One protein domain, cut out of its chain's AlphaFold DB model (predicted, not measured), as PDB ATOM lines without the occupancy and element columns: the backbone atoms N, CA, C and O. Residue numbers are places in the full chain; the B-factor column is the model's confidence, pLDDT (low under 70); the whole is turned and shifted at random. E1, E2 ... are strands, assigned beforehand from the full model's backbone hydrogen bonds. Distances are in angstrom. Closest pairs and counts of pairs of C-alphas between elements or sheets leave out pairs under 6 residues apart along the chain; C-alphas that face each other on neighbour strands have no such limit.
ATOM      1  N   ALA A  23      26.659 -14.142  12.913       90.69
ATOM      2  CA  ALA A  23      28.118 -14.076  12.881       90.69
ATOM      3  C   ALA A  23      28.591 -13.716  11.457       90.69
ATOM      4  O   ALA A  23      28.000 -14.228  10.502       90.69
ATOM      5  N   PRO A  24      29.668 -12.922  11.306       94.06
ATOM      6  CA  PRO A  24      30.517 -12.376  12.370       94.06
ATOM      7  C   PRO A  24      29.922 -11.148  13.080       94.06
ATOM      8  O   PRO A  24      29.053 -10.461  12.545       94.06
ATOM      9  N   VAL A  25      30.451 -10.859  14.275       94.38
ATOM     10  CA  VAL A  25      30.164  -9.643  15.052       94.38
ATOM     11  C   VAL A  25      31.446  -8.888  15.392       94.38
ATOM     12  O   VAL A  25      32.499  -9.500  15.559       94.38
ATOM     13  N   THR A  26      31.347  -7.571  15.553       94.25
ATOM     14  CA  THR A  26      32.375  -6.739  16.192       94.25
ATOM     15  C   THR A  26      31.746  -5.791  17.206       94.25
ATOM     16  O   THR A  26      30.606  -5.358  17.033       94.25
ATOM     17  N   TRP A  27      32.501  -5.437  18.248       90.94
ATOM     18  CA  TRP A  27      32.178  -4.295  19.103       90.94
ATOM     19  C   TRP A  27      32.373  -2.987  18.331       90.94
ATOM     20  O   TRP A  27      33.199  -2.909  17.414       90.94
ATOM     21  N   THR A  28      31.643  -1.952  18.729       89.88
ATOM     22  CA  THR A  28      31.765  -0.603  18.173       89.88
ATOM     23  C   THR A  28      32.255   0.379  19.242       89.88
ATOM     24  O   THR A  28      31.771   0.334  20.369       89.88
ATOM     25  N   PRO A  29      33.175   1.312  18.934       82.44
ATOM     26  CA  PRO A  29      33.724   2.229  19.943       82.44
ATOM     27  C   PRO A  29      32.686   3.087  20.689       82.44
ATOM     28  O   PRO A  29      32.962   3.543  21.792       82.44
ATOM     29  N   GLY A  30      31.505   3.301  20.098       81.25
ATOM     30  CA  GLY A  30      30.388   4.032  20.704       81.25
ATOM     31  C   GLY A  30      29.414   3.172  21.516       81.25
ATOM     32  O   GLY A  30      28.337   3.666  21.829       81.25
ATOM     33  N   GLY A  31      29.757   1.913  21.800       86.69
ATOM     34  CA  GLY A  31      28.930   0.999  22.583       86.69
ATOM     35  C   GLY A  31      28.107   0.040  21.732       86.69
ATOM     36  O   GLY A  31      27.481   0.443  20.756       86.69
ATOM     37  N   GLY A  32      28.099  -1.246  22.067       90.69
ATOM     38  CA  GLY A  32      27.282  -2.272  21.417       90.69
ATOM     39  C   GLY A  32      27.944  -2.888  20.189       90.69
ATOM     40  O   GLY A  32      29.155  -2.771  19.980       90.69
ATOM     41  N   TYR A  33      27.137  -3.534  19.348       92.50
ATOM     42  CA  TYR A  33      27.629  -4.498  18.364       92.50
ATOM     43  C   TYR A  33      27.235  -4.162  16.931       92.50
ATOM     44  O   TYR A  33      26.167  -3.611  16.678       92.50
ATOM     45  N   LEU A  34      28.075  -4.556  15.981       95.62
ATOM     46  CA  LEU A  34      27.720  -4.665  14.573       95.62
ATOM     47  C   LEU A  34      27.801  -6.134  14.168       95.62
ATOM     48  O   LEU A  34      28.790  -6.799  14.474       95.62
ATOM     49  N   SER A  35      26.783  -6.624  13.468       95.94
ATOM     50  CA  SER A  35      26.779  -7.947  12.850       95.94
ATOM     51  C   SER A  35      26.569  -7.852  11.351       95.94
ATOM     52  O   SER A  35      25.990  -6.874  10.869       95.94
ATOM     53  N   ALA A  36      27.031  -8.863  10.619       95.31
ATOM     54  CA  ALA A  36      26.794  -8.947   9.190       95.31
ATOM     55  C   ALA A  36      26.493 -10.376   8.741       95.31
ATOM     56  O   ALA A  36      27.004 -11.344   9.300       95.31
ATOM     57  N   ALA A  37      25.678 -10.485   7.700       93.19
ATOM     58  CA  ALA A  37      25.310 -11.729   7.051       93.19
ATOM     59  C   ALA A  37      25.205 -11.535   5.534       93.19
ATOM     60  O   ALA A  37      24.998 -10.424   5.039       93.19
ATOM     61  N   LEU A  38      25.323 -12.638   4.799       91.12
ATOM     62  CA  LEU A  38      24.893 -12.705   3.408       91.12
ATOM     63  C   LEU A  38      23.508 -13.339   3.369       91.12
ATOM     64  O   LEU A  38      23.300 -14.406   3.947       91.12
ATOM     65  N   ILE A  39      22.576 -12.684   2.687       89.31
ATOM     66  CA  ILE A  39      21.228 -13.205   2.449       89.31
ATOM     67  C   ILE A  39      21.018 -13.412   0.950       89.31
ATOM     68  O   ILE A  39      21.459 -12.599   0.139       89.31
ATOM     69  N   GLU A  40      20.370 -14.508   0.566       83.44
ATOM     70  CA  GLU A  40      20.073 -14.798  -0.838       83.44
ATOM     71  C   GLU A  40      19.094 -13.760  -1.407       83.44
ATOM     72  O   GLU A  40      18.097 -13.417  -0.772       83.44
ATOM     73  N   ASN A  41      19.366 -13.248  -2.611       79.06
ATOM     74  CA  ASN A  41      18.562 -12.184  -3.223       79.06
ATOM     75  C   ASN A  41      17.481 -12.681  -4.203       79.06
ATOM     76  O   ASN A  41      16.873 -11.867  -4.895       79.06
ATOM     77  N   GLY A  42      17.248 -13.996  -4.283       75.50
ATOM     78  CA  GLY A  42      16.250 -14.626  -5.160       75.50
ATOM     79  C   GLY A  42      16.618 -14.677  -6.650       75.50
ATOM     80  O   GLY A  42      15.879 -15.269  -7.432       75.50
ATOM     81  N   TYR A  43      17.756 -14.098  -7.051       75.56
ATOM     82  CA  TYR A  43      18.265 -14.089  -8.431       75.56
ATOM     83  C   TYR A  43      19.656 -14.734  -8.548       75.56
ATOM     84  O   TYR A  43      20.407 -14.430  -9.472       75.56
ATOM     85  N   GLY A  44      20.021 -15.603  -7.600       72.12
ATOM     86  CA  GLY A  44      21.330 -16.265  -7.570       72.12
ATOM     87  C   GLY A  44      22.490 -15.380  -7.095       72.12
ATOM     88  O   GLY A  44      23.640 -15.780  -7.231       72.12
ATOM     89  N   GLY A  45      22.208 -14.197  -6.538       76.69
ATOM     90  CA  GLY A  45      23.201 -13.342  -5.882       76.69
ATOM     91  C   GLY A  45      22.951 -13.198  -4.378       76.69
ATOM     92  O   GLY A  45      21.982 -13.734  -3.833       76.69
ATOM     93  N   ALA A  46      23.805 -12.425  -3.708       84.25
ATOM     94  CA  ALA A  46      23.712 -12.165  -2.275       84.25
ATOM     95  C   ALA A  46      23.478 -10.675  -1.981       84.25
ATOM     96  O   ALA A  46      23.937  -9.790  -2.704       84.25
ATOM     97  N   LEU A  47      22.768 -10.381  -0.895       89.56
ATOM     98  CA  LEU A  47      22.772  -9.061  -0.276       89.56
ATOM     99  C   LEU A  47      23.658  -9.118   0.960       89.56
ATOM    100  O   LEU A  47      23.587 -10.062   1.747       89.56
ATOM    101  N   PHE A  48      24.452  -8.076   1.144       92.00
ATOM    102  CA  PHE A  48      25.062  -7.776   2.423       92.00
ATOM    103  C   PHE A  48      24.003  -7.206   3.350       92.00
ATOM    104  O   PHE A  48      23.423  -6.155   3.068       92.00
ATOM    105  N   TRP A  49      23.759  -7.903   4.447       94.38
ATOM    106  CA  TRP A  49      22.870  -7.478   5.512       94.38
ATOM    107  C   TRP A  49      23.713  -7.126   6.728       94.38
ATOM    108  O   TRP A  49      24.414  -7.989   7.248       94.38
ATOM    109  N   ALA A  50      23.659  -5.874   7.169       95.69
ATOM    110  CA  ALA A  50      24.323  -5.419   8.381       95.69
ATOM    111  C   ALA A  50      23.305  -4.916   9.397       95.69
ATOM    112  O   ALA A  50      22.372  -4.189   9.053       95.69
ATOM    113  N   GLU A  51      23.533  -5.264  10.656       96.31
ATOM    114  CA  GLU A  51      22.693  -4.867  11.780       96.31
ATOM    115  C   GLU A  51      23.556  -4.258  12.867       96.31
ATOM    116  O   GLU A  51      24.542  -4.857  13.304       96.31
ATOM    117  N   ARG A  52      23.158  -3.073  13.317       95.12
ATOM    118  CA  ARG A  52      23.724  -2.425  14.491       95.12
ATOM    119  C   ARG A  52      22.825  -2.690  15.677       95.12
ATOM    120  O   ARG A  52      21.630  -2.418  15.611       95.12
ATOM    121  N   PHE A  53      23.420  -3.144  16.763       94.00
ATOM    122  CA  PHE A  53      22.760  -3.408  18.031       94.00
ATOM    123  C   PHE A  53      23.277  -2.451  19.091       94.00
ATOM    124  O   PHE A  53      24.458  -2.105  19.083       94.00
ATOM    125  N   ASP A  54      22.408  -2.069  20.012       92.38
ATOM    126  CA  ASP A  54      22.801  -1.453  21.274       92.38
ATOM    127  C   ASP A  54      23.619  -2.431  22.146       92.38
ATOM    128  O   ASP A  54      23.679  -3.630  21.860       92.38
ATOM    129  N   GLU A  55      24.233  -1.930  23.217       88.38
ATOM    130  CA  GLU A  55      24.908  -2.716  24.260       88.38
ATOM    131  C   GLU A  55      23.969  -3.748  24.889       88.38
ATOM    132  O   GLU A  55      24.369  -4.885  25.119       88.38
ATOM    133  N   ASP A  56      22.697  -3.388  25.062       85.56
ATOM    134  CA  ASP A  56      21.683  -4.264  25.655       85.56
ATOM    135  C   ASP A  56      21.110  -5.302  24.667       85.56
ATOM    136  O   ASP A  56      20.291  -6.148  25.038       85.56
ATOM    137  N   GLY A  57      21.495  -5.236  23.385       85.88
ATOM    138  CA  GLY A  57      21.067  -6.175  22.346       85.88
ATOM    139  C   GLY A  57      19.878  -5.796  21.438       85.88
ATOM    140  O   GLY A  57      19.669  -6.533  20.471       85.88
ATOM    141  N   PRO A  58      19.092  -4.710  21.634       92.25
ATOM    142  CA  PRO A  58      18.137  -4.243  20.624       92.25
ATOM    143  C   PRO A  58      18.803  -3.764  19.330       92.25
ATOM    144  O   PRO A  58      19.853  -3.127  19.367       92.25
ATOM    145  N   VAL A  59      18.162  -4.004  18.180       95.19
ATOM    146  CA  VAL A  59      18.603  -3.463  16.881       95.19
ATOM    147  C   VAL A  59      18.321  -1.960  16.823       95.19
ATOM    148  O   VAL A  59      17.181  -1.530  16.978       95.19
ATOM    149  N   GLN A  60      19.361  -1.177  16.553       95.62
ATOM    150  CA  GLN A  60      19.318   0.270  16.335       95.62
ATOM    151  C   GLN A  60      19.039   0.605  14.866       95.62
ATOM    152  O   GLN A  60      18.224   1.474  14.559       95.62
ATOM    153  N   TRP A  61      19.701  -0.094  13.942       96.12
ATOM    154  CA  TRP A  61      19.436   0.031  12.511       96.12
ATOM    155  C   TRP A  61      19.846  -1.220  11.742       96.12
ATOM    156  O   TRP A  61      20.700  -1.997  12.174       96.12
ATOM    157  N   THR A  62      19.274  -1.342  10.548       96.88
ATOM    158  CA  THR A  62      19.620  -2.362   9.562       96.88
ATOM    159  C   THR A  62      19.971  -1.698   8.232       96.88
ATOM    160  O   THR A  62      19.302  -0.758   7.803       96.88
ATOM    161  N   SER A  63      21.019  -2.189   7.574       95.00
ATOM    162  CA  SER A  63      21.410  -1.797   6.224       95.00
ATOM    163  C   SER A  63      21.463  -3.015   5.313       95.00
ATOM    164  O   SER A  63      22.011  -4.057   5.675       95.00
ATOM    165  N   THR A  64      20.913  -2.871   4.111       93.88
ATOM    166  CA  THR A  64      20.952  -3.897   3.073       93.88
ATOM    167  C   THR A  64      21.602  -3.320   1.834       93.88
ATOM    168  O   THR A  64      21.143  -2.313   1.297       93.88
ATOM    169  N   GLN A  65      22.663  -3.963   1.365       89.94
ATOM    170  CA  GLN A  65      23.400  -3.538   0.184       89.94
ATOM    171  C   GLN A  65      23.505  -4.706  -0.786       89.94
ATOM    172  O   GLN A  65      23.782  -5.837  -0.389       89.94
ATOM    173  N   ARG A  66      23.269  -4.443  -2.071       85.88
ATOM    174  CA  ARG A  66      23.531  -5.446  -3.098       85.88
ATOM    175  C   ARG A  66      25.038  -5.632  -3.195       85.88
ATOM    176  O   ARG A  66      25.763  -4.653  -3.341       85.88
ATOM    177  N   LEU A  67      25.474  -6.881  -3.134       78.00
ATOM    178  CA  LEU A  67      26.814  -7.250  -3.545       78.00
ATOM    179  C   LEU A  67      26.702  -8.099  -4.803       78.00
ATOM    180  O   LEU A  67      25.800  -8.930  -4.914       78.00
ATOM    181  N   ASP A  68      27.599  -7.867  -5.751       72.50
ATOM    182  CA  ASP A  68      27.526  -8.563  -7.030       72.50
ATOM    183  C   ASP A  68      27.925 -10.037  -6.867       72.50
ATOM    184  O   ASP A  68      27.239 -10.913  -7.383       72.50
ATOM    185  N   GLU A  69      28.971 -10.330  -6.084       71.19
ATOM    186  CA  GLU A  69      29.525 -11.685  -5.945       71.19
ATOM    187  C   GLU A  69      30.323 -11.837  -4.632       71.19
ATOM    188  O   GLU A  69      31.378 -11.233  -4.492       71.19
ATOM    189  N   TYR A  70      29.864 -12.644  -3.665       67.88
ATOM    190  CA  TYR A  70      30.631 -13.044  -2.468       67.88
ATOM    191  C   TYR A  70      30.143 -14.399  -1.967       67.88
ATOM    192  O   TYR A  70      28.976 -14.744  -2.147       67.88
ATOM    193  N   SER A  71      31.019 -15.148  -1.295       74.31
ATOM    194  CA  SER A  71      30.659 -16.466  -0.757       74.31
ATOM    195  C   SER A  71      30.443 -16.464   0.748       74.31
ATOM    196  O   SER A  71      29.505 -17.095   1.218       74.31
ATOM    197  N   ILE A  72      31.296 -15.767   1.506       86.31
ATOM    198  CA  ILE A  72      31.207 -15.680   2.970       86.31
ATOM    199  C   ILE A  72      31.740 -14.337   3.473       86.31
ATOM    200  O   ILE A  72      32.667 -13.772   2.887       86.31
ATOM    201  N   ILE A  73      31.209 -13.877   4.606       91.44
ATOM    202  CA  ILE A  73      31.818 -12.824   5.425       91.44
ATOM    203  C   ILE A  73      32.585 -13.532   6.540       91.44
ATOM    204  O   ILE A  73      32.021 -14.339   7.274       91.44
ATOM    205  N   VAL A  74      33.879 -13.262   6.635       92.44
ATOM    206  CA  VAL A  74      34.786 -13.915   7.583       92.44
ATOM    207  C   VAL A  74      34.896 -13.109   8.871       92.44
ATOM    208  O   VAL A  74      34.910 -13.684   9.956       92.44
ATOM    209  N   ALA A  75      34.974 -11.782   8.765       94.44
ATOM    210  CA  ALA A  75      35.163 -10.918   9.922       94.44
ATOM    211  C   ALA A  75      34.595  -9.516   9.699       94.44
ATOM    212  O   ALA A  75      34.522  -9.026   8.570       94.44
ATOM    213  N   LEU A  76      34.262  -8.864  10.810       95.50
ATOM    214  CA  LEU A  76      34.080  -7.422  10.894       95.50
ATOM    215  C   LEU A  76      35.218  -6.848  11.736       95.50
ATOM    216  O   LEU A  76      35.566  -7.420  12.768       95.50
ATOM    217  N   ILE A  77      35.797  -5.737  11.291       95.25
ATOM    218  CA  ILE A  77      36.875  -5.038  11.995       95.25
ATOM    219  C   ILE A  77      36.419  -3.604  12.261       95.25
ATOM    220  O   ILE A  77      36.058  -2.921  11.303       95.25
ATOM    221  N   PRO A  78      36.452  -3.113  13.508       92.69
ATOM    222  CA  PRO A  78      36.126  -1.725  13.794       92.69
ATOM    223  C   PRO A  78      37.208  -0.808  13.209       92.69
ATOM    224  O   PRO A  78      38.401  -1.102  13.297       92.69
ATOM    225  N   THR A  79      36.803   0.308  12.605       92.50
ATOM    226  CA  THR A  79      37.718   1.285  12.000       92.50
ATOM    227  C   THR A  79      37.873   2.520  12.888       92.50
ATOM    228  O   THR A  79      37.021   2.834  13.719       92.50
ATOM    229  N   SER A  80      38.994   3.234  12.742       90.06
ATOM    230  CA  SER A  80      39.342   4.386  13.591       90.06
ATOM    231  C   SER A  80      38.421   5.596  13.418       90.06
ATOM    232  O   SER A  80      38.413   6.482  14.265       90.06
ATOM    233  N   ASP A  81      37.662   5.647  12.326       89.50
ATOM    234  CA  ASP A  81      36.638   6.659  12.049       89.50
ATOM    235  C   ASP A  81      35.275   6.333  12.692       89.50
ATOM    236  O   ASP A  81      34.300   7.045  12.467       89.50
ATOM    237  N   GLY A  82      35.196   5.269  13.500       84.19
ATOM    238  CA  GLY A  82      33.963   4.820  14.149       84.19
ATOM    239  C   GLY A  82      33.098   3.899  13.284       84.19
ATOM    240  O   GLY A  82      32.031   3.479  13.734       84.19
ATOM    241  N   GLY A  83      33.546   3.567  12.071       88.81
ATOM    242  CA  GLY A  83      32.907   2.597  11.189       88.81
ATOM    243  C   GLY A  83      33.334   1.146  11.445       88.81
ATOM    244  O   GLY A  83      33.836   0.766  12.509       88.81
ATOM    245  N   SER A  84      33.122   0.296  10.440       92.56
ATOM    246  CA  SER A  84      33.646  -1.071  10.416       92.56
ATOM    247  C   SER A  84      33.933  -1.527   8.987       92.56
ATOM    248  O   SER A  84      33.198  -1.194   8.060       92.56
ATOM    249  N   ALA A  85      34.978  -2.331   8.817       93.06
ATOM    250  CA  ALA A  85      35.313  -3.013   7.577       93.06
ATOM    251  C   ALA A  85      34.802  -4.457   7.614       93.06
ATOM    252  O   ALA A  85      35.008  -5.166   8.600       93.06
ATOM    253  N   ALA A  86      34.175  -4.906   6.527       92.50
ATOM    254  CA  ALA A  86      33.817  -6.304   6.330       92.50
ATOM    255  C   ALA A  86      34.883  -7.003   5.485       92.50
ATOM    256  O   ALA A  86      35.236  -6.546   4.399       92.50
ATOM    257  N   LEU A  87      35.385  -8.126   5.988       92.19
ATOM    258  CA  LEU A  87      36.304  -9.009   5.283       92.19
ATOM    259  C   LEU A  87      35.552 -10.258   4.856       92.19
ATOM    260  O   LEU A  87      34.819 -10.850   5.649       92.19
ATOM    261  N   GLY A  88      35.764 -10.694   3.622       87.88
ATOM    262  CA  GLY A  88      35.091 -11.858   3.067       87.88
ATOM    263  C   GLY A  88      35.922 -12.544   2.000       87.88
ATOM    264  O   GLY A  88      36.942 -12.021   1.550       87.88
ATOM    265  N   MET A  89      35.470 -13.728   1.599       84.81
ATOM    266  CA  MET A  89      36.020 -14.412   0.435       84.81
ATOM    267  C   MET A  89      35.158 -14.112  -0.783       84.81
ATOM    268  O   MET A  89      33.928 -14.228  -0.752       84.81
ATOM    269  N   TYR A  90      35.845 -13.751  -1.854       76.56
ATOM    270  CA  TYR A  90      35.277 -13.529  -3.168       76.56
ATOM    271  C   TYR A  90      35.471 -14.799  -4.001       76.56
ATOM    272  O   TYR A  90      36.604 -15.255  -4.169       76.56
TER     273      TYR A  90
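This is residues 23 to 90 of the 93 residues of an uncharacterized protein of Methanomicrobiales archaeon (UniProt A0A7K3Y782). A strongly twisted sheet of four antiparallel strands, E1 to E4, has a second hairpin, E5 and E6, packed at its E1 end. E5 is the strand of this hairpin that packs on E1 and E2, while E6 is only just apart from them, its closest C-alphas 8.2 A from those of E1 and 8.0 A from those of E2. The printed part has 68 residues with six named strands, E1 to E6 along the chain, and no named helix; the class is all strand. The larger sheet runs E1, E2, E3, E4, the smaller E5, E6, both antiparallel. The whole is compact, with a radius of gyration of the C-alphas of 12.2 A, and elongated, spanning 36 by 22 by 18 A.

Edge strand E1, residues 25 to 27, forms a hairpin with E2, residues 33 to 40; N 26 and O 34 are 2.9 A apart, within hydrogen-bond range. E2 forms a hairpin with E3, residues 46 to 53, with N 37 and O 49 2.8 A apart. E3 forms a hairpin with edge strand E4, residues 59 to 67, with N 50 and O 63 2.9 A apart. E1 to E4 are a meander, each strand the antiparallel neighbour of the one before. E5, residues 72 to 78, and E6, residues 84 to 89, form another hairpin, with N 77 and O 85 2.9 A apart. The closest C-alphas of E1 and E5 are those of Thr 26 and Leu 76, 5.6 A apart. Those of E2 and E5 are Ala 37 and Ile 73, 6.8 A apart. E4 and E5 are apart.

E1 begins at C-alpha 25 (30.164, -9.643, 15.052). E2 is 23.1 A long, E3 22.1 A, E4 22.3 A, E5 18.3 A and E6 16.8 A. E6 ends at C-alpha 89 (36.020, -14.412, 0.435).

The two C-alphas farthest apart, of Gly 30 and Tyr 43, are 36.4 A apart. The printed part has no cut, and its five links between strands are tight. Mean pLDDT of the printed part is 88.6; residue 70 is under 70.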